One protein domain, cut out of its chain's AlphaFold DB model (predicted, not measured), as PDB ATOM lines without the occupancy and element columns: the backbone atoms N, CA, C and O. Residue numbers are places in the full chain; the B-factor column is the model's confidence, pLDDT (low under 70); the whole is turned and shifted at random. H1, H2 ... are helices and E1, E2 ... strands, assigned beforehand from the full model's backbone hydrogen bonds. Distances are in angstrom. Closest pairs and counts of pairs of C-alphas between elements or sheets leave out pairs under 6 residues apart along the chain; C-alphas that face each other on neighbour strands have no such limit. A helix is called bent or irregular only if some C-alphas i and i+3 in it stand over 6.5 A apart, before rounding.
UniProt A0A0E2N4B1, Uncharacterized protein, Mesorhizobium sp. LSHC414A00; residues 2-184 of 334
ATOM      1  N   VAL A   2     153.770 156.736  68.926       60.88
ATOM      2  CA  VAL A   2     154.327 155.368  69.013       60.88
ATOM      3  C   VAL A   2     153.215 154.327  69.186       60.88
ATOM      4  O   VAL A   2     153.209 153.328  68.483       60.88
ATOM      5  N   ALA A   3     152.214 154.601  70.031       61.19
ATOM      6  CA  ALA A   3     151.093 153.683  70.268       61.19
ATOM      7  C   ALA A   3     150.286 153.363  68.992       61.19
ATOM      8  O   ALA A   3     150.011 152.202  68.710       61.19
ATOM      9  N   ASP A   4     149.981 154.378  68.178       64.25
ATOM     10  CA  ASP A   4     149.228 154.209  66.924       64.25
ATOM     11  C   ASP A   4     150.030 153.444  65.851       64.25
ATOM     12  O   ASP A   4     149.473 152.675  65.067       64.25
ATOM     13  N   ALA A   5     151.359 153.601  65.850       65.06
ATOM     14  CA  ALA A   5     152.259 152.847  64.981       65.06
ATOM     15  C   ALA A   5     152.419 151.391  65.452       65.06
ATOM     16  O   ALA A   5     152.464 150.480  64.632       65.06
ATOM     17  N   VAL A   6     152.428 151.127  66.760       63.78
ATOM     18  CA  VAL A   6     152.446 149.752  67.287       63.78
ATOM     19  C   VAL A   6     151.161 149.013  66.906       63.78
ATOM     20  O   VAL A   6     151.232 147.883  66.440       63.78
ATOM     21  N   ILE A   7     149.992 149.652  66.990       67.06
ATOM     22  CA  ILE A   7     148.719 149.009  66.619       67.06
ATOM     23  C   ILE A   7     148.634 148.731  65.106       67.06
ATOM     24  O   ILE A   7     148.088 147.708  64.700       67.06
ATOM     25  N   ARG A   8     149.168 149.624  64.260       69.31
ATOM     26  CA  ARG A   8     149.043 149.516  62.791       69.31
ATOM     27  C   ARG A   8     150.164 148.735  62.103       69.31
ATOM     28  O   ARG A   8     149.910 148.148  61.056       69.31
ATOM     29  N   SER A   9     151.374 148.733  62.662       66.12
ATOM     30  CA  SER A   9     152.576 148.168  62.020       66.12
ATOM     31  C   SER A   9     153.214 147.003  62.777       66.12
ATOM     32  O   SER A   9     154.100 146.355  62.222       66.12
ATOM     33  N   ALA A  10     152.787 146.690  64.008       61.62
ATOM     34  CA  ALA A  10     153.270 145.481  64.670       61.62
ATOM     35  C   ALA A  10     152.699 144.230  63.974       61.62
ATOM     36  O   ALA A  10     151.502 144.178  63.673       61.62
ATOM     37  N   PRO A  11     153.517 143.188  63.738       64.94
ATOM     38  CA  PRO A  11     153.026 141.904  63.254       64.94
ATOM     39  C   PRO A  11     151.918 141.388  64.181       64.94
ATOM     40  O   PRO A  11     152.138 141.258  65.381       64.94
ATOM     41  N   ARG A  12     150.733 141.058  63.644       63.00
ATOM     42  CA  ARG A  12     149.557 140.639  64.443       63.00
ATOM     43  C   ARG A  12     149.838 139.479  65.413       63.00
ATOM     44  O   ARG A  12     149.205 139.408  66.458       63.00
ATOM     45  N   LYS A  13     150.848 138.648  65.127       60.94
ATOM     46  CA  LYS A  13     151.384 137.603  66.024       60.94
ATOM     47  C   LYS A  13     151.920 138.107  67.377       60.94
ATOM     48  O   LYS A  13     152.190 137.298  68.252       60.94
ATOM     49  N   TRP A  14     152.138 139.413  67.543       60.75
ATOM     50  CA  TRP A  14     152.522 140.035  68.820       60.75
ATOM     51  C   TRP A  14     151.320 140.549  69.624       60.75
ATOM     52  O   TRP A  14     151.446 140.771  70.822       60.75
ATOM     53  N   LEU A  15     150.165 140.736  68.973       62.56
ATOM     54  CA  LEU A  15     148.909 141.154  69.608       62.56
ATOM     55  C   LEU A  15     148.017 139.957  69.963       62.56
ATOM     56  O   LEU A  15     147.259 140.029  70.923       62.56
ATOM     57  N   PHE A  16     148.130 138.858  69.213       63.72
ATOM     58  CA  PHE A  16     147.420 137.604  69.453       63.72
ATOM     59  C   PHE A  16     148.402 136.546  69.941       63.72
ATOM     60  O   PHE A  16     149.271 136.101  69.190       63.72
ATOM     61  N   ASN A  17     148.269 136.154  71.207       74.50
ATOM     62  CA  ASN A  17     149.004 135.025  71.748       74.50
ATOM     63  C   ASN A  17     148.128 133.778  71.627       74.50
ATOM     64  O   ASN A  17     147.267 133.524  72.466       74.50
ATOM     65  N   GLU A  18     148.385 132.986  70.592       78.75
ATOM     66  CA  GLU A  18     147.667 131.742  70.306       78.75
ATOM     67  C   GLU A  18     147.683 130.752  71.489       78.75
ATOM     68  O   GLU A  18     146.782 129.927  71.623       78.75
ATOM     69  N   ALA A  19     148.688 130.825  72.371       78.25
ATOM     70  CA  ALA A  19     148.727 130.010  73.581       78.25
ATOM     71  C   ALA A  19     147.690 130.462  74.623       78.25
ATOM     72  O   ALA A  19     147.115 129.618  75.306       78.25
ATOM     73  N   ILE A  20     147.415 131.770  74.718       79.50
ATOM     74  CA  ILE A  20     146.370 132.313  75.599       79.50
ATOM     75  C   ILE A  20     144.993 131.932  75.058       79.50
ATOM     76  O   ILE A  20     144.172 131.430  75.817       79.50
ATOM     77  N   ASP A  21     144.758 132.090  73.754       82.19
ATOM     78  CA  ASP A  21     143.469 131.734  73.147       82.19
ATOM     79  C   ASP A  21     143.176 130.233  73.288       82.19
ATOM     80  O   ASP A  21     142.071 129.848  73.675       82.19
ATOM     81  N   ARG A  22     144.181 129.370  73.074       84.12
ATOM     82  CA  ARG A  22     144.058 127.926  73.332       84.12
ATOM     83  C   ARG A  22     143.776 127.623  74.801       84.12
ATOM     84  O   ARG A  22     142.881 126.834  75.081       84.12
ATOM     85  N   ALA A  23     144.479 128.269  75.732       83.25
ATOM     86  CA  ALA A  23     144.231 128.088  77.161       83.25
ATOM     87  C   ALA A  23     142.811 128.524  77.563       83.25
ATOM     88  O   ALA A  23     142.164 127.837  78.346       83.25
ATOM     89  N   VAL A  24     142.290 129.620  77.000       87.12
ATOM     90  CA  VAL A  24     140.909 130.074  77.241       87.12
ATOM     91  C   VAL A  24     139.892 129.061  76.713       87.12
ATOM     92  O   VAL A  24     138.924 128.760  77.409       87.12
ATOM     93  N   VAL A  25     140.106 128.510  75.515       89.94
ATOM     94  CA  VAL A  25     139.223 127.481  74.940       89.94
ATOM     95  C   VAL A  25     139.240 126.201  75.777       89.94
ATOM     96  O   VAL A  25     138.176 125.645  76.045       89.94
ATOM     97  N   GLU A  26     140.408 125.743  76.229       90.00
ATOM     98  CA  GLU A  26     140.499 124.566  77.104       90.00
ATOM     99  C   GLU A  26     139.839 124.818  78.466       90.00
ATOM    100  O   GLU A  26     139.021 124.009  78.893       90.00
ATOM    101  N   LEU A  27     140.046 125.985  79.087       90.19
ATOM    102  CA  LEU A  27     139.342 126.359  80.323       90.19
ATOM    103  C   LEU A  27     137.817 126.392  80.144       90.19
ATOM    104  O   LEU A  27     137.078 125.991  81.040       90.19
ATOM    105  N   GLN A  28     137.318 126.848  78.991       92.00
ATOM    106  CA  GLN A  28     135.885 126.815  78.683       92.00
ATOM    107  C   GLN A  28     135.367 125.384  78.501       92.00
ATOM    108  O   GLN A  28     134.281 125.055  78.987       92.00
ATOM    109  N   LYS A  29     136.130 124.511  77.835       92.50
ATOM    110  CA  LYS A  29     135.789 123.085  77.708       92.50
ATOM    111  C   LYS A  29     135.771 122.392  79.068       92.50
ATOM    112  O   LYS A  29     134.824 121.674  79.365       92.50
ATOM    113  N   GLU A  30     136.756 122.647  79.918       91.69
ATOM    114  CA  GLU A  30     136.806 122.104  81.277       91.69
ATOM    115  C   GLU A  30     135.646 122.623  82.132       91.69
ATOM    116  O   GLU A  30     134.971 121.835  82.795       91.69
ATOM    117  N   ALA A  31     135.348 123.924  82.072       90.12
ATOM    118  CA  ALA A  31     134.227 124.514  82.798       90.12
ATOM    119  C   ALA A  31     132.879 123.926  82.351       90.12
ATOM    120  O   ALA A  31     132.047 123.578  83.189       90.12
ATOM    121  N   THR A  32     132.663 123.766  81.042       92.19
ATOM    122  CA  THR A  32     131.436 123.154  80.508       92.19
ATOM    123  C   THR A  32     131.339 121.671  80.861       92.19
ATOM    124  O   THR A  32     130.279 121.224  81.302       92.19
ATOM    125  N   ALA A  33     132.435 120.916  80.766       92.38
ATOM    126  CA  ALA A  33     132.481 119.520  81.195       92.38
ATOM    127  C   ALA A  33     132.178 119.376  82.696       92.38
ATOM    128  O   ALA A  33     131.386 118.516  83.084       92.38
ATOM    129  N   ALA A  34     132.734 120.253  83.537       91.56
ATOM    130  CA  ALA A  34     132.465 120.282  84.971       91.56
ATOM    131  C   ALA A  34     130.995 120.617  85.277       91.56
ATOM    132  O   ALA A  34     130.389 119.971  86.133       91.56
ATOM    133  N   MET A  35     130.395 121.569  84.555       91.56
ATOM    134  CA  MET A  35     128.968 121.894  84.685       91.56
ATOM    135  C   MET A  35     128.074 120.706  84.315       91.56
ATOM    136  O   MET A  35     127.156 120.373  85.064       91.56
ATOM    137  N   VAL A  36     128.358 120.028  83.197       93.25
ATOM    138  CA  VAL A  36     127.608 118.836  82.768       93.25
ATOM    139  C   VAL A  36     127.765 117.700  83.781       93.25
ATOM    140  O   VAL A  36     126.779 117.067  84.157       93.25
ATOM    141  N   ALA A  37     128.980 117.463  84.282       93.31
ATOM    142  CA  ALA A  37     129.233 116.453  85.304       93.31
ATOM    143  C   ALA A  37     128.480 116.753  86.613       93.31
ATOM    144  O   ALA A  37     127.865 115.852  87.187       93.31
ATOM    145  N   ALA A  38     128.468 118.013  87.058       91.06
ATOM    146  CA  ALA A  38     127.723 118.441  88.240       91.06
ATOM    147  C   ALA A  38     126.206 118.257  88.065       91.06
ATOM    148  O   ALA A  38     125.550 117.730  88.963       91.06
ATOM    149  N   ALA A  39     125.657 118.611  86.899       91.56
ATOM    150  CA  ALA A  39     124.239 118.424  86.587       91.56
ATOM    151  C   ALA A  39     123.842 116.937  86.539       91.56
ATOM    152  O   ALA A  39     122.812 116.541  87.090       91.56
ATOM    153  N   ASN A  40     124.684 116.093  85.937       93.75
ATOM    154  CA  ASN A  40     124.468 114.646  85.901       93.75
ATOM    155  C   ASN A  40     124.496 114.041  87.307       93.75
ATOM    156  O   ASN A  40     123.630 113.231  87.640       93.75
ATOM    157  N   LYS A  41     125.444 114.470  88.149       94.44
ATOM    158  CA  LYS A  41     125.522 114.045  89.550       94.44
ATOM    159  C   LYS A  41     124.276 114.460  90.331       94.44
ATOM    160  O   LYS A  41     123.665 113.610  90.967       94.44
ATOM    161  N   LEU A  42     123.852 115.721  90.220       93.50
ATOM    162  CA  LEU A  42     122.631 116.218  90.862       93.50
ATOM    163  C   LEU A  42     121.408 115.386  90.455       93.50
ATOM    164  O   LEU A  42     120.611 114.990  91.301       93.50
ATOM    165  N   THR A  43     121.283 115.078  89.163       93.94
ATOM    166  CA  THR A  43     120.170 114.281  88.628       93.94
ATOM    167  C   THR A  43     120.194 112.846  89.158       93.94
ATOM    168  O   THR A  43     119.145 112.287  89.489       93.94
ATOM    169  N   ALA A  44     121.375 112.232  89.249       94.31
ATOM    170  CA  ALA A  44     121.536 110.897  89.815       94.31
ATOM    171  C   ALA A  44     121.174 110.873  91.310       94.31
ATOM    172  O   ALA A  44     120.366 110.038  91.726       94.31
ATOM    173  N   ASP A  45     121.688 111.832  92.083       93.75
ATOM    174  CA  ASP A  45     121.403 111.984  93.513       93.75
ATOM    175  C   ASP A  45     119.901 112.225  93.756       93.75
ATOM    176  O   ASP A  45     119.302 111.610  94.645       93.75
ATOM    177  N   ALA A  46     119.259 113.061  92.931       94.69
ATOM    178  CA  ALA A  46     117.823 113.329  92.998       94.69
ATOM    179  C   ALA A  46     116.997 112.060  92.747       94.69
ATOM    180  O   ALA A  46     116.099 111.738  93.524       94.69
ATOM    181  N   ARG A  47     117.339 111.280  91.713       95.50
ATOM    182  CA  ARG A  47     116.672 109.998  91.426       95.50
ATOM    183  C   ARG A  47     116.837 108.998  92.564       95.50
ATOM    184  O   ARG A  47     115.883 108.300  92.897       95.50
ATOM    185  N   GLN A  48     118.026 108.917  93.161       94.94
ATOM    186  CA  GLN A  48     118.270 108.036  94.300       94.94
ATOM    187  C   GLN A  48     117.403 108.431  95.502       94.94
ATOM    188  O   GLN A  48     116.752 107.572  96.097       94.94
ATOM    189  N   LYS A  49     117.344 109.725  95.837       94.12
ATOM    190  CA  LYS A  49     116.525 110.225  96.951       94.12
ATOM    191  C   LYS A  49     115.026 110.097  96.692       94.12
ATOM    192  O   LYS A  49     114.307 109.707  97.604       94.12
ATOM    193  N   ALA A  50     114.565 110.334  95.465       94.50
ATOM    194  CA  ALA A  50     113.170 110.117  95.078       94.50
ATOM    195  C   ALA A  50     112.756 108.646  95.252       94.50
ATOM    196  O   ALA A  50     111.676 108.350  95.758       94.50
ATOM    197  N   ARG A  51     113.634 107.697  94.898       94.31
ATOM    198  CA  ARG A  51     113.396 106.266  95.155       94.31
ATOM    199  C   ARG A  51     113.327 105.958  96.647       94.31
ATOM    200  O   ARG A  51     112.399 105.280  97.068       94.31
ATOM    201  N   ALA A  52     114.266 106.476  97.438       94.12
ATOM    202  CA  ALA A  52     114.246 106.307  98.891       94.12
ATOM    203  C   ALA A  52     112.967 106.885  99.520       94.12
ATOM    204  O   ALA A  52     112.421 106.295 100.447       94.12
ATOM    205  N   TYR A  53     112.467 108.005  98.990       94.88
ATOM    206  CA  TYR A  53     111.217 108.619  99.434       94.88
ATOM    207  C   TYR A  53     110.005 107.734  99.131       94.88
ATOM    208  O   TYR A  53     109.203 107.490 100.022       94.88
ATOM    209  N   ASN A  54     109.907 107.186  97.918       93.81
ATOM    210  CA  ASN A  54     108.826 106.258  97.572       93.81
ATOM    211  C   ASN A  54     108.843 105.001  98.445       93.81
ATOM    212  O   ASN A  54     107.817 104.641  99.009       93.81
ATOM    213  N   ILE A  55     110.020 104.404  98.659       93.62
ATOM    214  CA  ILE A  55     110.162 103.270  99.584       93.62
ATOM    215  C   ILE A  55     109.677 103.660 100.985       93.62
ATOM    216  O   ILE A  55     108.966 102.891 101.625       93.62
ATOM    217  N   ALA A  56     110.037 104.854 101.464       91.88
ATOM    218  CA  ALA A  56     109.615 105.344 102.771       91.88
ATOM    219  C   ALA A  56     108.097 105.545 102.881       91.88
ATOM    220  O   ALA A  56     107.556 105.287 103.954       91.88
ATOM    221  N   LEU A  57     107.429 105.974 101.805       90.88
ATOM    222  CA  LEU A  57     105.970 106.085 101.744       90.88
ATOM    223  C   LEU A  57     105.293 104.711 101.808       90.88
ATOM    224  O   LEU A  57     104.348 104.538 102.572       90.88
ATOM    225  N   ASP A  58     105.812 103.734 101.066       89.62
ATOM    226  CA  ASP A  58     105.252 102.376 101.021       89.62
ATOM    227  C   ASP A  58     105.453 101.610 102.340       89.62
ATOM    228  O   ASP A  58     104.703 100.692 102.660       89.62
ATOM    229  N   SER A  59     106.467 101.990 103.120       88.19
ATOM    230  CA  SER A  59     106.819 101.366 104.403       88.19
ATOM    231  C   SER A  59     106.560 102.287 105.601       88.19
ATOM    232  O   SER A  59     107.305 102.284 106.587       88.19
ATOM    233  N   MET A  60     105.507 103.104 105.515       85.62
ATOM    234  CA  MET A  60     105.100 103.976 106.615       85.62
ATOM    235  C   MET A  60     104.607 103.160 107.820       85.62
ATOM    236  O   MET A  60     103.746 102.295 107.665       85.62
ATOM    237  N   PRO A  61     105.129 103.429 109.031       83.25
ATOM    238  CA  PRO A  61     104.682 102.737 110.231       83.25
ATOM    239  C   PRO A  61     103.287 103.203 110.654       83.25
ATOM    240  O   PRO A  61     102.896 104.348 110.408       83.25
ATOM    241  N   GLU A  62     102.577 102.326 111.361       82.50
ATOM    242  CA  GLU A  62     101.289 102.653 111.966       82.50
ATOM    243  C   GLU A  62     101.410 103.772 113.025       82.50
ATOM    244  O   GLU A  62     102.485 103.979 113.612       82.50
ATOM    245  N   PRO A  63     100.318 104.518 113.285       78.12
ATOM    246  CA  PRO A  63     100.274 105.500 114.360       78.12
ATOM    247  C   PRO A  63     100.594 104.831 115.698       78.12
ATOM    248  O   PRO A  63      99.956 103.853 116.081       78.12
ATOM    249  N   LEU A  64     101.560 105.376 116.437       71.56
ATOM    250  CA  LEU A  64     101.855 104.875 117.777       71.56
ATOM    251  C   LEU A  64     100.956 105.601 118.784       71.56
ATOM    252  O   LEU A  64     100.752 106.810 118.639       71.56
ATOM    253  N   PRO A  65     100.444 104.915 119.818       65.19
ATOM    254  CA  PRO A  65      99.777 105.586 120.921       65.19
ATOM    255  C   PRO A  65     100.809 106.438 121.669       65.19
ATOM    256  O   PRO A  65     101.767 105.922 122.245       65.19
ATOM    257  N   ILE A  66     100.643 107.759 121.633       64.06
ATOM    258  CA  ILE A  66     101.483 108.705 122.376       64.06
ATOM    259  C   ILE A  66     100.609 109.309 123.469       64.06
ATOM    260  O   ILE A  66      99.575 109.887 123.159       64.06
ATOM    261  N   SER A  67     101.042 109.259 124.730       64.06
ATOM    262  CA  SER A  67     100.321 109.890 125.854       64.06
ATOM    263  C   SER A  67     100.057 111.387 125.627       64.06
ATOM    264  O   SER A  67      99.030 111.929 126.019       64.06
ATOM    265  N   THR A  68     100.957 112.060 124.909       63.88
ATOM    266  CA  THR A  68     100.798 113.444 124.447       63.88
ATOM    267  C   THR A  68      99.595 113.636 123.515       63.88
ATOM    268  O   THR A  68      98.998 114.708 123.524       63.88
ATOM    269  N   ILE A  69      99.210 112.624 122.729       64.56
ATOM    270  CA  ILE A  69      98.016 112.672 121.870       64.56
ATOM    271  C   ILE A  69      96.742 112.690 122.719       64.56
ATOM    272  O   ILE A  69      95.807 113.397 122.357       64.56
ATOM    273  N   ASP A  70      96.699 111.997 123.859       65.44
ATOM    274  CA  ASP A  70      95.526 112.033 124.741       65.44
ATOM    275  C   ASP A  70      95.360 113.407 125.410       65.44
ATOM    276  O   ASP A  70      94.248 113.933 125.468       65.44
ATOM    277  N   VAL A  71      96.468 114.055 125.793       66.25
ATOM    278  CA  VAL A  71      96.457 115.459 126.249       66.25
ATOM    279  C   VAL A  71      95.979 116.392 125.131       66.25
ATOM    280  O   VAL A  71      95.129 117.249 125.351       66.25
ATOM    281  N   LEU A  72      96.471 116.201 123.904       70.31
ATOM    282  CA  LEU A  72      96.048 116.978 122.733       70.31
ATOM    283  C   LEU A  72      94.562 116.779 122.397       70.31
ATOM    284  O   LEU A  72      93.894 117.734 121.993       70.31
ATOM    285  N   ARG A  73      94.036 115.566 122.596       71.88
ATOM    286  CA  ARG A  73      92.613 115.236 122.439       71.88
ATOM    287  C   ARG A  73      91.754 115.945 123.477       71.88
ATOM    288  O   ARG A  73      90.710 116.475 123.113       71.88
ATOM    289  N   GLY A  74      92.216 116.042 124.724       64.69
ATOM    290  CA  GLY A  74      91.542 116.825 125.765       64.69
ATOM    291  C   GLY A  74      91.299 118.281 125.351       64.69
ATOM    292  O   GLY A  74      90.231 118.831 125.616       64.69
ATOM    293  N   ILE A  75      92.247 118.880 124.625       67.38
ATOM    294  CA  ILE A  75      92.220 120.291 124.197       67.38
ATOM    295  C   ILE A  75      91.501 120.461 122.837       67.38
ATOM    296  O   ILE A  75      91.324 121.574 122.343       67.38
ATOM    297  N   GLY A  76      91.065 119.366 122.204       71.69
ATOM    298  CA  GLY A  76      90.424 119.381 120.884       71.69
ATOM    299  C   GLY A  76      91.382 119.709 119.734       71.69
ATOM    300  O   GLY A  76      90.960 120.253 118.705       71.69
ATOM    301  N   LEU A  77      92.678 119.432 119.919       80.31
ATOM    302  CA  LEU A  77      93.726 119.583 118.902       80.31
ATOM    303  C   LEU A  77      94.039 118.278 118.163       80.31
ATOM    304  O   LEU A  77      94.800 118.295 117.198       80.31
ATOM    305  N   ASP A  78      93.433 117.168 118.571       80.06
ATOM    306  CA  ASP A  78      93.497 115.867 117.900       80.06
ATOM    307  C   ASP A  78      93.135 115.948 116.413       80.06
ATOM    308  O   ASP A  78      93.823 115.367 115.579       80.06
ATOM    309  N   LYS A  79      92.133 116.761 116.063       84.62
ATOM    310  CA  LYS A  79      91.710 117.006 114.671       84.62
ATOM    311  C   LYS A  79      92.771 117.666 113.781       84.62
ATOM    312  O   LYS A  79      92.585 117.750 112.570       84.62
ATOM    313  N   HIS A  80      93.850 118.183 114.367       87.69
ATOM    314  CA  HIS A  80      94.945 118.841 113.653       87.69
ATOM    315  C   HIS A  80      96.207 117.972 113.579       87.69
ATOM    316  O   HIS A  80      97.263 118.470 113.201       87.69
ATOM    317  N   ILE A  81      96.108 116.691 113.934       87.06
ATOM    318  CA  ILE A  81      97.212 115.732 113.988       87.06
ATOM    319  C   ILE A  81      96.935 114.595 112.999       87.06
ATOM    320  O   ILE A  81      95.793 114.193 112.805       87.06
ATOM    321  N   GLY A  82      97.985 114.057 112.376       88.44
ATOM    322  CA  GLY A  82      97.868 112.992 111.373       88.44
ATOM    323  C   GLY A  82      97.693 113.504 109.943       88.44
ATOM    324  O   GLY A  82      97.275 112.750 109.076       88.44
ATOM    325  N   LEU A  83      98.012 114.773 109.683       90.88
ATOM    326  CA  LEU A  83      97.846 115.378 108.364       90.88
ATOM    327  C   LEU A  83      98.980 114.975 107.420       90.88
ATOM    328  O   LEU A  83     100.158 115.188 107.718       90.88
ATOM    329  N   GLU A  84      98.634 114.465 106.245       92.62
ATOM    330  CA  GLU A  84      99.591 114.144 105.187       92.62
ATOM    331  C   GLU A  84      99.986 115.410 104.413       92.62
ATOM    332  O   GLU A  84      99.408 115.770 103.390       92.62
ATOM    333  N   VAL A  85     100.974 116.136 104.938       93.25
ATOM    334  CA  VAL A  85     101.572 117.304 104.270       93.25
ATOM    335  C   VAL A  85     102.663 116.875 103.294       93.25
ATOM    336  O   VAL A  85     103.358 115.896 103.552       93.25
ATOM    337  N   ALA A  86     102.886 117.622 102.211       92.94
ATOM    338  CA  ALA A  86     103.984 117.333 101.283       92.94
ATOM    339  C   ALA A  86     105.316 117.140 102.037       92.94
ATOM    340  O   ALA A  86     105.660 117.923 102.926       92.94
ATOM    341  N   GLY A  87     106.040 116.069 101.706       92.75
ATOM    342  CA  GLY A  87     107.266 115.664 102.393       92.75
ATOM    343  C   GLY A  87     107.079 114.850 103.679       92.75
ATOM    344  O   GLY A  87     108.069 114.599 104.365       92.75
ATOM    345  N   TYR A  88     105.865 114.403 104.030       93.25
ATOM    346  CA  TYR A  88     105.646 113.592 105.240       93.25
ATOM    347  C   TYR A  88     106.421 112.260 105.243       93.25
ATOM    348  O   TYR A  88     106.821 111.795 106.308       93.25
ATOM    349  N   GLY A  89     106.723 111.686 104.072       92.44
ATOM    350  CA  GLY A  89     107.550 110.474 103.952       92.44
ATOM    351  C   GLY A  89     109.011 110.659 104.389       92.44
ATOM    352  O   GLY A  89     109.745 109.687 104.561       92.44
ATOM    353  N   CYS A  90     109.457 111.899 104.617       93.75
ATOM    354  CA  CYS A  90     110.807 112.185 105.101       93.75
ATOM    355  C   CYS A  90     111.019 111.818 106.583       93.75
ATOM    356  O   CYS A  90     112.162 111.797 107.059       93.75
ATOM    357  N   PHE A  91     109.941 111.554 107.324       94.44
ATOM    358  CA  PHE A  91     109.984 111.212 108.744       94.44
ATOM    359  C   PHE A  91     109.995 109.694 108.955       94.44
ATOM    360  O   PHE A  91     109.529 108.919 108.120       94.44
ATOM    361  N   THR A  92     110.585 109.257 110.066       92.75
ATOM    362  CA  THR A  92     110.658 107.835 110.451       92.75
ATOM    363  C   THR A  92     109.364 107.331 111.083       92.75
ATOM    364  O   THR A  92     109.222 106.132 111.289       92.75
ATOM    365  N   THR A  93     108.436 108.229 111.410       90.38
ATOM    366  CA  THR A  93     107.196 107.938 112.129       90.38
ATOM    367  C   THR A  93     105.978 108.440 111.362       90.38
ATOM    368  O   THR A  93     106.088 109.317 110.503       90.38
ATOM    369  N   HIS A  94     104.803 107.902 111.703       91.50
ATOM    370  CA  HIS A  94     103.519 108.366 111.180       91.50
ATOM    371  C   HIS A  94     103.332 109.886 111.394       91.50
ATOM    372  O   HIS A  94     103.788 110.398 112.427       91.50
ATOM    373  N   PRO A  95     102.642 110.621 110.488       92.38
ATOM    374  CA  PRO A  95     102.433 112.062 110.616       92.38
ATOM    375  C   PRO A  95     101.924 112.516 111.979       92.38
ATOM    376  O   PRO A  95     102.381 113.528 112.506       92.38
ATOM    377  N   SER A  96     101.054 111.716 112.600       89.81
ATOM    378  CA  SER A  96     100.524 111.984 113.938       89.81
ATOM    379  C   SER A  96     101.614 112.194 114.987       89.81
ATOM    380  O   SER A  96     101.501 113.063 115.849       89.81
ATOM    381  N   ASN A  97     102.699 111.429 114.900       88.88
ATOM    382  CA  ASN A  97     103.695 111.352 115.955       88.88
ATOM    383  C   ASN A  97     104.587 112.593 115.963       88.88
ATOM    384  O   ASN A  97     104.758 113.245 116.995       88.88
ATOM    385  N   TRP A  98     105.145 112.956 114.805       91.69
ATOM    386  CA  TRP A  98     105.998 114.138 114.726       91.69
ATOM    387  C   TRP A  98     105.183 115.434 114.839       91.69
ATOM    388  O   TRP A  98     105.671 116.394 115.433       91.69
ATOM    389  N   GLN A  99     103.933 115.464 114.359       93.00
ATOM    390  CA  GLN A  99     103.045 116.626 114.500       93.00
ATOM    391  C   GLN A  99     102.637 116.876 115.951       93.00
ATOM    392  O   GLN A  99     102.640 118.029 116.390       93.00
ATOM    393  N   ALA A 100     102.362 115.814 116.718       88.25
ATOM    394  CA  ALA A 100     102.114 115.918 118.154       88.25
ATOM    395  C   ALA A 100     103.326 116.507 118.889       88.25
ATOM    396  O   ALA A 100     103.168 117.390 119.729       88.25
ATOM    397  N   ILE A 101     104.544 116.096 118.520       87.81
ATOM    398  CA  ILE A 101     105.781 116.649 119.090       87.81
ATOM    399  C   ILE A 101     105.969 118.117 118.692       87.81
ATOM    400  O   ILE A 101     106.378 118.924 119.521       87.81
ATOM    401  N   VAL A 102     105.645 118.506 117.457       89.75
ATOM    402  CA  VAL A 102     105.696 119.922 117.056       89.75
ATOM    403  C   VAL A 102     104.711 120.767 117.879       89.75
ATOM    404  O   VAL A 102     105.061 121.851 118.344       89.75
ATOM    405  N   LEU A 103     103.497 120.282 118.131       86.75
ATOM    406  CA  LEU A 103     102.542 120.998 118.982       86.75
ATOM    407  C   LEU A 103     103.019 121.069 120.442       86.75
ATOM    408  O   LEU A 103     103.107 122.158 121.011       86.75
ATOM    409  N   ALA A 104     103.368 119.925 121.028       80.56
ATOM    410  CA  ALA A 104     103.650 119.810 122.454       80.56
ATOM    411  C   ALA A 104     105.025 120.347 122.864       80.56
ATOM    412  O   ALA A 104     105.127 120.973 123.913       80.56
ATOM    413  N   ASP A 105     106.069 120.161 122.052       82.69
ATOM    414  CA  ASP A 105     107.447 120.505 122.430       82.69
ATOM    415  C   ASP A 105     107.996 121.752 121.746       82.69
ATOM    416  O   ASP A 105     108.939 122.350 122.260       82.69
ATOM    417  N   VAL A 106     107.505 122.088 120.550       82.44
ATOM    418  CA  VAL A 106     108.045 123.195 119.742       82.44
ATOM    419  C   VAL A 106     107.197 124.448 119.924       82.44
ATOM    420  O   VAL A 106     107.756 125.528 120.105       82.44
ATOM    421  N   LEU A 107     105.868 124.319 119.869       80.75
ATOM    422  CA  LEU A 107     104.949 125.450 120.020       80.75
ATOM    423  C   LEU A 107     104.582 125.729 121.480       80.75
ATOM    424  O   LEU A 107     104.515 126.896 121.867       80.75
ATOM    425  N   TYR A 108     104.354 124.684 122.279       75.06
ATOM    426  CA  TYR A 108     103.978 124.825 123.688       75.06
ATOM    427  C   TYR A 108     105.172 124.664 124.638       75.06
ATOM    428  O   TYR A 108     105.502 125.559 125.421       75.06
ATOM    429  N   GLY A 109     105.836 123.513 124.565       62.75
ATOM    430  CA  GLY A 109     107.026 123.208 125.334       62.75
ATOM    431  C   GLY A 109     108.139 124.159 124.934       62.75
ATOM    432  O   GLY A 109     108.320 124.506 123.772       62.75
ATOM    433  N   LYS A 110     108.944 124.604 125.889       60.47
ATOM    434  CA  LYS A 110     110.143 125.396 125.583       60.47
ATOM    435  C   LYS A 110     111.252 124.517 124.984       60.47
ATOM    436  O   LYS A 110     112.419 124.740 125.298       60.47
ATOM    437  N   GLY A 111     110.933 123.521 124.148       58.03
ATOM    438  CA  GLY A 111     111.903 122.599 123.548       58.03
ATOM    439  C   GLY A 111     112.974 123.321 122.727       58.03
ATOM    440  O   GLY A 111     114.083 122.824 122.572       58.03
ATOM    441  N   LEU A 112     112.680 124.550 122.288       61.28
ATOM    442  CA  LEU A 112     113.599 125.445 121.578       61.28
ATOM    443  C   LEU A 112     114.058 126.660 122.409       61.28
ATOM    444  O   LEU A 112     114.665 127.601 121.889       61.28
ATOM    445  N   GLY A 113     113.798 126.651 123.717       64.81
ATOM    446  CA  GLY A 113     114.151 127.725 124.643       64.81
ATOM    447  C   GLY A 113     113.213 128.935 124.562       64.81
ATOM    448  O   GLY A 113     112.003 128.798 124.435       64.81
ATOM    449  N   LYS A 114     113.769 130.149 124.708       67.00
ATOM    450  CA  LYS A 114     113.002 131.418 124.749       67.00
ATOM    451  C   LYS A 114     112.730 132.040 123.371       67.00
ATOM    452  O   LYS A 114     112.133 133.110 123.304       67.00
ATOM    453  N   LYS A 115     113.247 131.449 122.292       75.50
ATOM    454  CA  LYS A 115     113.107 131.990 120.933       75.50
ATOM    455  C   LYS A 115     111.856 131.419 120.279       75.50
ATOM    456  O   LYS A 115     111.508 130.272 120.539       75.50
ATOM    457  N   LEU A 116     111.227 132.210 119.410       81.81
ATOM    458  CA  LEU A 116     110.108 131.725 118.612       81.81
ATOM    459  C   LEU A 116     110.578 130.575 117.701       81.81
ATOM    460  O   LEU A 116     111.640 130.695 117.074       81.81
ATOM    461  N   PRO A 117     109.835 129.459 117.636       85.69
ATOM    462  CA  PRO A 117     110.142 128.359 116.736       85.69
ATOM    463  C   PRO A 117     110.053 128.793 115.271       85.69
ATOM    464  O   PRO A 117     109.106 129.447 114.848       85.69
ATOM    465  N   THR A 118     111.033 128.385 114.474       90.25
ATOM    466  CA  THR A 118     110.993 128.448 113.013       90.25
ATOM    467  C   THR A 118     110.885 127.030 112.473       90.25
ATOM    468  O   THR A 118     111.213 126.073 113.176       90.25
ATOM    469  N   ALA A 119     110.478 126.870 111.212       90.38
ATOM    470  CA  ALA A 119     110.418 125.544 110.599       90.38
ATOM    471  C   ALA A 119     111.774 124.817 110.684       90.38
ATOM    472  O   ALA A 119     111.844 123.662 111.088       90.38
ATOM    473  N   ILE A 120     112.875 125.539 110.447       90.62
ATOM    474  CA  ILE A 120     114.237 125.004 110.550       90.62
ATOM    475  C   ILE A 120     114.577 124.577 111.985       90.62
ATOM    476  O   ILE A 120     115.171 123.515 112.178       90.62
ATOM    477  N   SER A 121     114.253 125.384 113.005       90.38
ATOM    478  CA  SER A 121     114.568 125.010 114.391       90.38
ATOM    479  C   SER A 121     113.709 123.843 114.875       90.38
ATOM    480  O   SER A 121     114.239 122.940 115.521       90.38
ATOM    481  N   ALA A 122     112.435 123.796 114.480       90.31
ATOM    482  CA  ALA A 122     111.549 122.664 114.721       90.31
ATOM    483  C   ALA A 122     112.090 121.380 114.075       90.31
ATOM    484  O   ALA A 122     112.228 120.363 114.749       90.31
ATOM    485  N   THR A 123     112.507 121.428 112.807       92.69
ATOM    486  CA  THR A 123     113.125 120.276 112.137       92.69
ATOM    487  C   THR A 123     114.411 119.836 112.827       92.69
ATOM    488  O   THR A 123     114.617 118.639 112.992       92.69
ATOM    489  N   LYS A 124     115.261 120.759 113.298       91.88
ATOM    490  CA  LYS A 124     116.461 120.400 114.080       91.88
ATOM    491  C   LYS A 124     116.115 119.650 115.369       91.88
ATOM    492  O   LYS A 124     116.810 118.695 115.704       91.88
ATOM    493  N   HIS A 125     115.041 120.042 116.054       90.50
ATOM    494  CA  HIS A 125     114.526 119.322 117.226       90.50
ATOM    495  C   HIS A 125     113.991 117.929 116.867       90.50
ATOM    496  O   HIS A 125     114.227 116.959 117.577       90.50
ATOM    497  N   LEU A 126     113.329 117.781 115.719       92.25
ATOM    498  CA  LEU A 126     112.899 116.463 115.236       92.25
ATOM    499  C   LEU A 126     114.095 115.574 114.852       92.25
ATOM    500  O   LEU A 126     114.084 114.373 115.115       92.25
ATOM    501  N   VAL A 127     115.154 116.157 114.281       92.88
ATOM    502  CA  VAL A 127     116.406 115.448 113.978       92.88
ATOM    503  C   VAL A 127     117.092 114.970 115.259       92.88
ATOM    504  O   VAL A 127     117.530 113.822 115.295       92.88
ATOM    505  N   SER A 128     117.162 115.794 116.315       90.25
ATOM    506  CA  SER A 128     117.776 115.388 117.593       90.25
ATOM    507  C   SER A 128     117.015 114.253 118.279       90.25
ATOM    508  O   SER A 128     117.622 113.445 118.976       90.25
ATOM    509  N   LYS A 129     115.709 114.136 118.018       88.25
ATOM    510  CA  LYS A 129     114.862 113.019 118.456       88.25
ATOM    511  C   LYS A 129     114.886 111.795 117.533       88.25
ATOM    512  O   LYS A 129     114.166 110.837 117.787       88.25
ATOM    513  N   GLY A 130     115.669 111.815 116.452       90.62
ATOM    514  CA  GLY A 130     115.745 110.698 115.504       90.62
ATOM    515  C   GLY A 130     114.490 110.506 114.642       90.62
ATOM    516  O   GLY A 130     114.303 109.438 114.065       90.62
ATOM    517  N   LEU A 131     113.639 111.531 114.526       92.12
ATOM    518  CA  LEU A 131     112.357 111.452 113.813       92.12
ATOM    519  C   LEU A 131     112.470 111.754 112.315       92.12
ATOM    520  O   LEU A 131     111.518 111.551 111.568       92.12
ATOM    521  N   VAL A 132     113.626 112.244 111.868       94.38
ATOM    522  CA  VAL A 132     113.917 112.506 110.453       94.38
ATOM    523  C   VAL A 132     114.832 111.412 109.920       94.38
ATOM    524  O   VAL A 132     115.896 111.143 110.501       94.38
ATOM    525  N   ARG A 133     114.437 110.818 108.790       93.00
ATOM    526  CA  ARG A 133     115.203 109.755 108.137       93.00
ATOM    527  C   ARG A 133     116.598 110.266 107.743       93.00
ATOM    528  O   ARG A 133     116.710 111.403 107.267       93.00
ATOM    529  N   PRO A 134     117.672 109.487 107.968       91.69
ATOM    530  CA  PRO A 134     119.049 109.915 107.706       91.69
ATOM    531  C   PRO A 134     119.280 110.486 106.302       91.69
ATOM    532  O   PRO A 134     120.019 111.458 106.146       91.69
ATOM    533  N   GLU A 135     118.596 109.936 105.303       91.12
ATOM    534  CA  GLU A 135     118.694 110.283 103.888       91.12
ATOM    535  C   GLU A 135     118.270 111.726 103.598       91.12
ATOM    536  O   GLU A 135     118.761 112.323 102.638       91.12
ATOM    537  N   PHE A 136     117.389 112.307 104.419       92.75
ATOM    538  CA  PHE A 136     116.794 113.626 104.176       92.75
ATOM    539  C   PHE A 136     117.260 114.706 105.161       92.75
ATOM    540  O   PHE A 136     116.813 115.846 105.071       92.75
ATOM    541  N   ARG A 137     118.177 114.391 106.090       89.31
ATOM    542  CA  ARG A 137     118.658 115.349 107.111       89.31
ATOM    543  C   ARG A 137     119.349 116.574 106.517       89.31
ATOM    544  O   ARG A 137     119.228 117.667 107.065       89.31
ATOM    545  N   TRP A 138     120.079 116.376 105.423       82.75
ATOM    546  CA  TRP A 138     120.850 117.411 104.745       82.75
ATOM    547  C   TRP A 138     120.506 117.417 103.265       82.75
ATOM    548  O   TRP A 138     120.649 116.401 102.582       82.75
ATOM    549  N   MET A 139     120.056 118.564 102.774       87.62
ATOM    550  CA  MET A 139     119.671 118.738 101.383       87.62
ATOM    551  C   MET A 139     119.885 120.190 100.969       87.62
ATOM    552  O   MET A 139     119.557 121.104 101.726       87.62
ATOM    553  N   SER A 140     120.472 120.392  99.790       90.12
ATOM    554  CA  SER A 140     120.559 121.709  99.164       90.12
ATOM    555  C   SER A 140     119.243 122.052  98.467       90.12
ATOM    556  O   SER A 140     118.488 121.158  98.083       90.12
ATOM    557  N   ASN A 141     118.995 123.344  98.257       91.12
ATOM    558  CA  ASN A 141     117.800 123.809  97.548       91.12
ATOM    559  C   ASN A 141     117.736 123.258  96.111       91.12
ATOM    560  O   ASN A 141     116.663 122.878  95.654       91.12
ATOM    561  N   ASP A 142     118.880 123.153  95.427       92.19
ATOM    562  CA  ASP A 142     118.946 122.614  94.061       92.19
ATOM    563  C   ASP A 142     118.557 121.133  94.012       92.19
ATOM    564  O   ASP A 142     117.858 120.693  93.101       92.19
ATOM    565  N   LEU A 143     118.988 120.357  95.012       93.19
ATOM    566  CA  LEU A 143     118.653 118.940  95.111       93.19
ATOM    567  C   LEU A 143     117.184 118.745  95.472       93.19
ATOM    568  O   LEU A 143     116.536 117.865  94.921       93.19
ATOM    569  N   GLU A 144     116.650 119.582  96.359       93.38
ATOM    570  CA  GLU A 144     115.227 119.578  96.681       93.38
ATOM    571  C   GLU A 144     114.372 119.843  95.437       93.38
ATOM    572  O   GLU A 144     113.494 119.042  95.132       93.38
ATOM    573  N   ALA A 145     114.668 120.911  94.691       93.62
ATOM    574  CA  ALA A 145     113.939 121.260  93.474       93.62
ATOM    575  C   ALA A 145     114.034 120.155  92.409       93.62
ATOM    576  O   ALA A 145     113.054 119.849  91.732       93.62
ATOM    577  N   ALA A 146     115.202 119.515  92.283       93.94
ATOM    578  CA  ALA A 146     115.388 118.392  91.372       93.94
ATOM    579  C   ALA A 146     114.560 117.155  91.768       93.94
ATOM    580  O   ALA A 146     114.096 116.438  90.886       93.94
ATOM    581  N   ILE A 147     114.359 116.893  93.065       94.81
ATOM    582  CA  ILE A 147     113.507 115.790  93.538       94.81
ATOM    583  C   ILE A 147     112.026 116.146  93.390       94.81
ATOM    584  O   ILE A 147     111.259 115.312  92.924       94.81
ATOM    585  N   GLU A 148     111.630 117.372  93.735       94.06
ATOM    586  CA  GLU A 148     110.254 117.872  93.590       94.06
ATOM    587  C   GLU A 148     109.779 117.802  92.126       94.06
ATOM    588  O   GLU A 148     108.631 117.463  91.851       94.06
ATOM    589  N   ALA A 149     110.686 118.022  91.166       93.75
ATOM    590  CA  ALA A 149     110.412 117.828  89.742       93.75
ATOM    591  C   ALA A 149     110.177 116.355  89.339       93.75
ATOM    592  O   ALA A 149     109.576 116.098  88.295       93.75
ATOM    593  N   LEU A 150     110.660 115.389  90.130       93.31
ATOM    594  CA  LEU A 150     110.458 113.951  89.911       93.31
ATOM    595  C   LEU A 150     109.223 113.416  90.651       93.31
ATOM    596  O   LEU A 150     108.553 112.528  90.131       93.31
ATOM    597  N   ASP A 151     108.936 113.930  91.848       92.50
ATOM    598  CA  ASP A 151     107.760 113.589  92.653       92.50
ATOM    599  C   ASP A 151     107.212 114.851  93.334       92.50
ATOM    600  O   ASP A 151     107.826 115.404  94.245       92.50
ATOM    601  N   ASN A 152     106.021 115.282  92.919       91.56
ATOM    602  CA  ASN A 152     105.370 116.495  93.419       91.56
ATOM    603  C   ASN A 152     104.878 116.390  94.875       91.56
ATOM    604  O   ASN A 152     104.511 117.401  95.472       91.56
ATOM    605  N   ARG A 153     104.845 115.184  95.455       93.12
ATOM    606  CA  ARG A 153     104.517 114.970  96.874       93.12
ATOM    607  C   ARG A 153     105.732 115.189  97.766       93.12
ATOM    608  O   ARG A 153     105.587 115.232  98.992       93.12
ATOM    609  N   PHE A 154     106.924 115.264  97.182       94.62
ATOM    610  CA  PHE A 154     108.150 115.483  97.920       94.62
ATOM    611  C   PHE A 154     108.262 116.934  98.383       94.62
ATOM    612  O   PHE A 154     108.036 117.874  97.629       94.62
ATOM    613  N   ALA A 155     108.689 117.104  99.627       94.25
ATOM    614  CA  ALA A 155     109.201 118.363 100.139       94.25
ATOM    615  C   ALA A 155     110.299 118.059 101.159       94.25
ATOM    616  O   ALA A 155     110.267 117.021 101.834       94.25
ATOM    617  N   ALA A 156     111.262 118.968 101.311       94.44
ATOM    618  CA  ALA A 156     112.265 118.824 102.355       94.44
ATOM    619  C   ALA A 156     111.617 118.746 103.751       94.44
ATOM    620  O   ALA A 156     110.582 119.375 103.978       94.44
ATOM    621  N   PRO A 157     112.253 118.076 104.737       94.81
ATOM    622  CA  PRO A 157     111.696 117.973 106.087       94.81
ATOM    623  C   PRO A 157     111.353 119.332 106.715       94.81
ATOM    624  O   PRO A 157     110.381 119.447 107.455       94.81
ATOM    625  N   TRP A 158     112.134 120.375 106.417       93.62
ATOM    626  CA  TRP A 158     111.865 121.728 106.905       93.62
ATOM    627  C   TRP A 158     110.667 122.384 106.213       93.62
ATOM    628  O   TRP A 158     109.886 123.040 106.897       93.62
ATOM    629  N   LYS A 159     110.454 122.148 104.911       94.06
ATOM    630  CA  LYS A 159     109.243 122.599 104.210       94.06
ATOM    631  C   LYS A 159     108.002 121.847 104.677       94.06
ATOM    632  O   LYS A 159     106.967 122.470 104.865       94.06
ATOM    633  N   ALA A 160     108.103 120.543 104.935       95.00
ATOM    634  CA  ALA A 160     106.995 119.754 105.480       95.00
ATOM    635  C   ALA A 160     106.514 120.316 106.832       95.00
ATOM    636  O   ALA A 160     105.319 120.535 107.040       95.00
ATOM    637  N   VAL A 161     107.453 120.638 107.734       94.50
ATOM    638  CA  VAL A 161     107.139 121.312 109.006       94.50
ATOM    639  C   VAL A 161     106.582 122.716 108.760       94.50
ATOM    640  O   VAL A 161     105.616 123.105 109.409       94.50
ATOM    641  N   GLU A 162     107.129 123.476 107.809       93.88
ATOM    642  CA  GLU A 162     106.603 124.798 107.454       93.88
ATOM    643  C   GLU A 162     105.152 124.737 106.950       93.88
ATOM    644  O   GLU A 162     104.323 125.525 107.400       93.88
ATOM    645  N   PHE A 163     104.820 123.795 106.063       94.44
ATOM    646  CA  PHE A 163     103.455 123.589 105.574       94.44
ATOM    647  C   PHE A 163     102.499 123.259 106.713       94.44
ATOM    648  O   PHE A 163     101.412 123.829 106.785       94.44
ATOM    649  N   TYR A 164     102.927 122.405 107.641       95.12
ATOM    650  CA  TYR A 164     102.141 122.089 108.825       95.12
ATOM    651  C   TYR A 164     101.930 123.313 109.734       95.12
ATOM    652  O   TYR A 164     100.806 123.600 110.137       95.12
ATOM    653  N   LEU A 165     102.972 124.103 110.005       92.81
ATOM    654  CA  LEU A 165     102.860 125.326 110.812       92.81
ATOM    655  C   LEU A 165     101.973 126.390 110.141       92.81
ATOM    656  O   LEU A 165     101.183 127.059 110.813       92.81
ATOM    657  N   LYS A 166     102.037 126.515 108.811       93.06
ATOM    658  CA  LYS A 166     101.131 127.374 108.034       93.06
ATOM    659  C   LYS A 166      99.691 126.879 108.091       93.06
ATOM    660  O   LYS A 166      98.793 127.698 108.273       93.06
ATOM    661  N   TYR A 167      99.467 125.568 108.006       94.00
ATOM    662  CA  TYR A 167      98.144 124.981 108.217       94.00
ATOM    663  C   TYR A 167      97.596 125.359 109.601       94.00
ATOM    664  O   TYR A 167      96.499 125.909 109.683       94.00
ATOM    665  N   LEU A 168      98.386 125.173 110.669       91.44
ATOM    666  CA  LEU A 168      98.002 125.547 112.038       91.44
ATOM    667  C   LEU A 168      97.687 127.041 112.174       91.44
ATOM    668  O   LEU A 168      96.807 127.422 112.945       91.44
ATOM    669  N   THR A 169      98.386 127.885 111.416       91.50
ATOM    670  CA  THR A 169      98.106 129.324 111.352       91.50
ATOM    671  C   THR A 169      96.758 129.591 110.679       91.50
ATOM    672  O   THR A 169      95.955 130.364 111.195       91.50
ATOM    673  N   GLY A 170      96.467 128.906 109.569       90.06
ATOM    674  CA  GLY A 170      95.194 129.024 108.853       90.06
ATOM    675  C   GLY A 170      93.978 128.606 109.683       90.06
ATOM    676  O   GLY A 170      92.924 129.225 109.571       90.06
ATOM    677  N   VAL A 171      94.128 127.606 110.559       90.19
ATOM    678  CA  VAL A 171      93.061 127.160 111.476       90.19
ATOM    679  C   VAL A 171      93.028 127.922 112.810       90.19
ATOM    680  O   VAL A 171      92.191 127.631 113.660       90.19
ATOM    681  N   GLY A 172      93.919 128.899 113.016       86.12
ATOM    682  CA  GLY A 172      93.952 129.737 114.222       86.12
ATOM    683  C   GLY A 172      94.560 129.076 115.467       86.12
ATOM    684  O   GLY A 172      94.439 129.621 116.567       86.12
ATOM    685  N   VAL A 173      95.227 127.929 115.311       86.75
ATOM    686  CA  VAL A 173      95.952 127.233 116.391       86.75
ATOM    687  C   VAL A 173      97.319 127.870 116.633       86.75
ATOM    688  O   VAL A 173      97.766 127.977 117.777       86.75
ATOM    689  N   ALA A 174      97.966 128.342 115.570       89.00
ATOM    690  CA  ALA A 174      99.226 129.069 115.620       89.00
ATOM    691  C   ALA A 174      99.075 130.494 115.063       89.00
ATOM    692  O   ALA A 174      98.094 130.835 114.407       89.00
ATOM    693  N   LEU A 175     100.066 131.333 115.338       86.62
ATOM    694  CA  LEU A 175     100.227 132.673 114.798       86.62
ATOM    695  C   LEU A 175     101.577 132.754 114.093       86.62
ATOM    696  O   LEU A 175     102.592 132.339 114.656       86.62
ATOM    697  N   ASP A 176     101.581 133.342 112.903       88.50
ATOM    698  CA  ASP A 176     102.795 133.662 112.157       88.50
ATOM    699  C   ASP A 176     103.294 135.053 112.577       88.50
ATOM    700  O   ASP A 176     102.608 136.066 112.412       88.50
ATOM    701  N   TRP A 177     104.467 135.094 113.201       83.56
ATOM    702  CA  TRP A 177     105.164 136.315 113.587       83.56
ATOM    703  C   TRP A 177     106.331 136.541 112.629       83.56
ATOM    704  O   TRP A 177     106.880 135.609 112.052       83.56
ATOM    705  N   THR A 178     106.819 137.780 112.537       76.50
ATOM    706  CA  THR A 178     107.892 138.163 111.596       76.50
ATOM    707  C   THR A 178     109.159 137.301 111.658       76.50
ATOM    708  O   THR A 178     109.938 137.299 110.705       76.50
ATOM    709  N   HIS A 179     109.398 136.592 112.766       79.44
ATOM    710  CA  HIS A 179     110.585 135.761 112.976       79.44
ATOM    711  C   HIS A 179     110.283 134.343 113.490       79.44
ATOM    712  O   HIS A 179     111.186 133.697 114.022       79.44
ATOM    713  N   GLY A 180     109.049 133.848 113.357       85.31
ATOM    714  CA  GLY A 180     108.698 132.485 113.760       85.31
ATOM    715  C   GLY A 180     107.224 132.310 114.101       85.31
ATOM    716  O   GLY A 180     106.424 133.222 113.955       85.31
ATOM    717  N   PHE A 181     106.877 131.133 114.598       87.56
ATOM    718  CA  PHE A 181     105.510 130.768 114.946       87.56
ATOM    719  C   PHE A 181     105.301 130.846 116.456       87.56
ATOM    720  O   PHE A 181     106.225 130.627 117.235       87.56
ATOM    721  N   ALA A 182     104.085 131.141 116.889       85.31
ATOM    722  CA  ALA A 182     103.684 131.052 118.288       85.31
ATOM    723  C   ALA A 182     102.344 130.330 118.387       85.31
ATOM    724  O   ALA A 182     101.530 130.417 117.473       85.31
ATOM    725  N   ILE A 183     102.088 129.643 119.498       85.12
ATOM    726  CA  ILE A 183     100.744 129.133 119.773       85.12
ATOM    727  C   ILE A 183      99.768 130.305 119.972       85.12
ATOM    728  O   ILE A 183     100.120 131.340 120.545       85.12
ATOM    729  N   SER A 184      98.542 130.158 119.474       84.56
ATOM    730  CA  SER A 184      97.479 131.146 119.665       84.56
ATOM    731  C   SER A 184      97.155 131.302 121.158       84.56
ATOM    732  O   SER A 184      97.004 130.288 121.841       84.56
TER     733      SER A 184
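Overview. This is residues 2 to 184 of the 334 residues of an uncharacterized protein of Mesorhizobium sp. LSHC414A00 (UniProt A0A0E2N4B1). A very long, nearly straight helix, H2, makes an arm that reaches out from a head at its far end; the arm's residues 18 to 41 stand free, and the short helix H1 sits at its outlying end. In the head H5 crosses both H4 and H7, the small hairpin E1 E2 packs on residues 162 to 170 of H7 and, mostly through E2, on residues 103 to 108 of H4, H3 packs on H4, and H6 packs on residues 42 to 50 of H2. The printed part has 183 residues, with seven named helices followed by two named strands, a two-stranded antiparallel sheet in the order E1 - E2; the class is mostly helix. The whole is extended, with a radius of gyration of the C-alphas of 26.3 A and spans of 94 by 37 by 26 A, the arm making the length.

Along the chain. H1 is residues 3 to 9, its C-alpha 3 at (151.093, 153.683, 70.268). H2, residues 18 to 58, measures 60.0 A from first to last C-alpha and ends at (105.252, 102.376, 101.021). H3 is residues 67 to 74. H4, residues 95 to 108, measures 18.3 A; it is neither bent nor irregular, but only just: C-alphas 104 and 107 are 6.3 A apart. H5 is residues 119 to 128, 14.4 A, and H6 is residues 141 to 148. H7, residues 157 to 170, measures 20.1 A. E1 is residues 174 to 177 and E2 residues 180 to 183, its last C-alpha at (100.744, 129.133, 119.773).

Arrangement. H1 touches no helix. H2 touches H6 with residues 42 to 50 alone, the same way at a steep tilt of 50 degrees; the closest C-alphas, of Ala 46 and Ile 147, are 5.0 A apart. H3 touches H4, about perpendicular at 76 degrees, with C-alphas 69 and 100 closest at 6.4 A. H4 touches H5, opposite ways at a steep tilt of 69.6 degrees, only just short of about perpendicular; C-alphas 106 and 122 are closest at 6.1 A. H5 touches H7, opposite ways at a steep tilt of 54 degrees, with C-alphas 119 and 162 closest at 5.0 A. E1 and E2 form a hairpin, with N 175 and O 182 at 2.7 A, within hydrogen-bond range. Every O i to N i+4 pair is within range in H1, H2, H3, H5, H6 and H7; in H4 8 of 10 are.

Size, cuts and confidence. The C-alphas farthest apart, of Ser 9 and Gly 74, are 93.7 A apart. The printed part has no cut. The links H3 to H4 and H5 to H6 are long. Mean pLDDT of the printed part is 85.1; residues 2 to 16, 65 to 71, 74 to 75 and 109 to 114 are under 70.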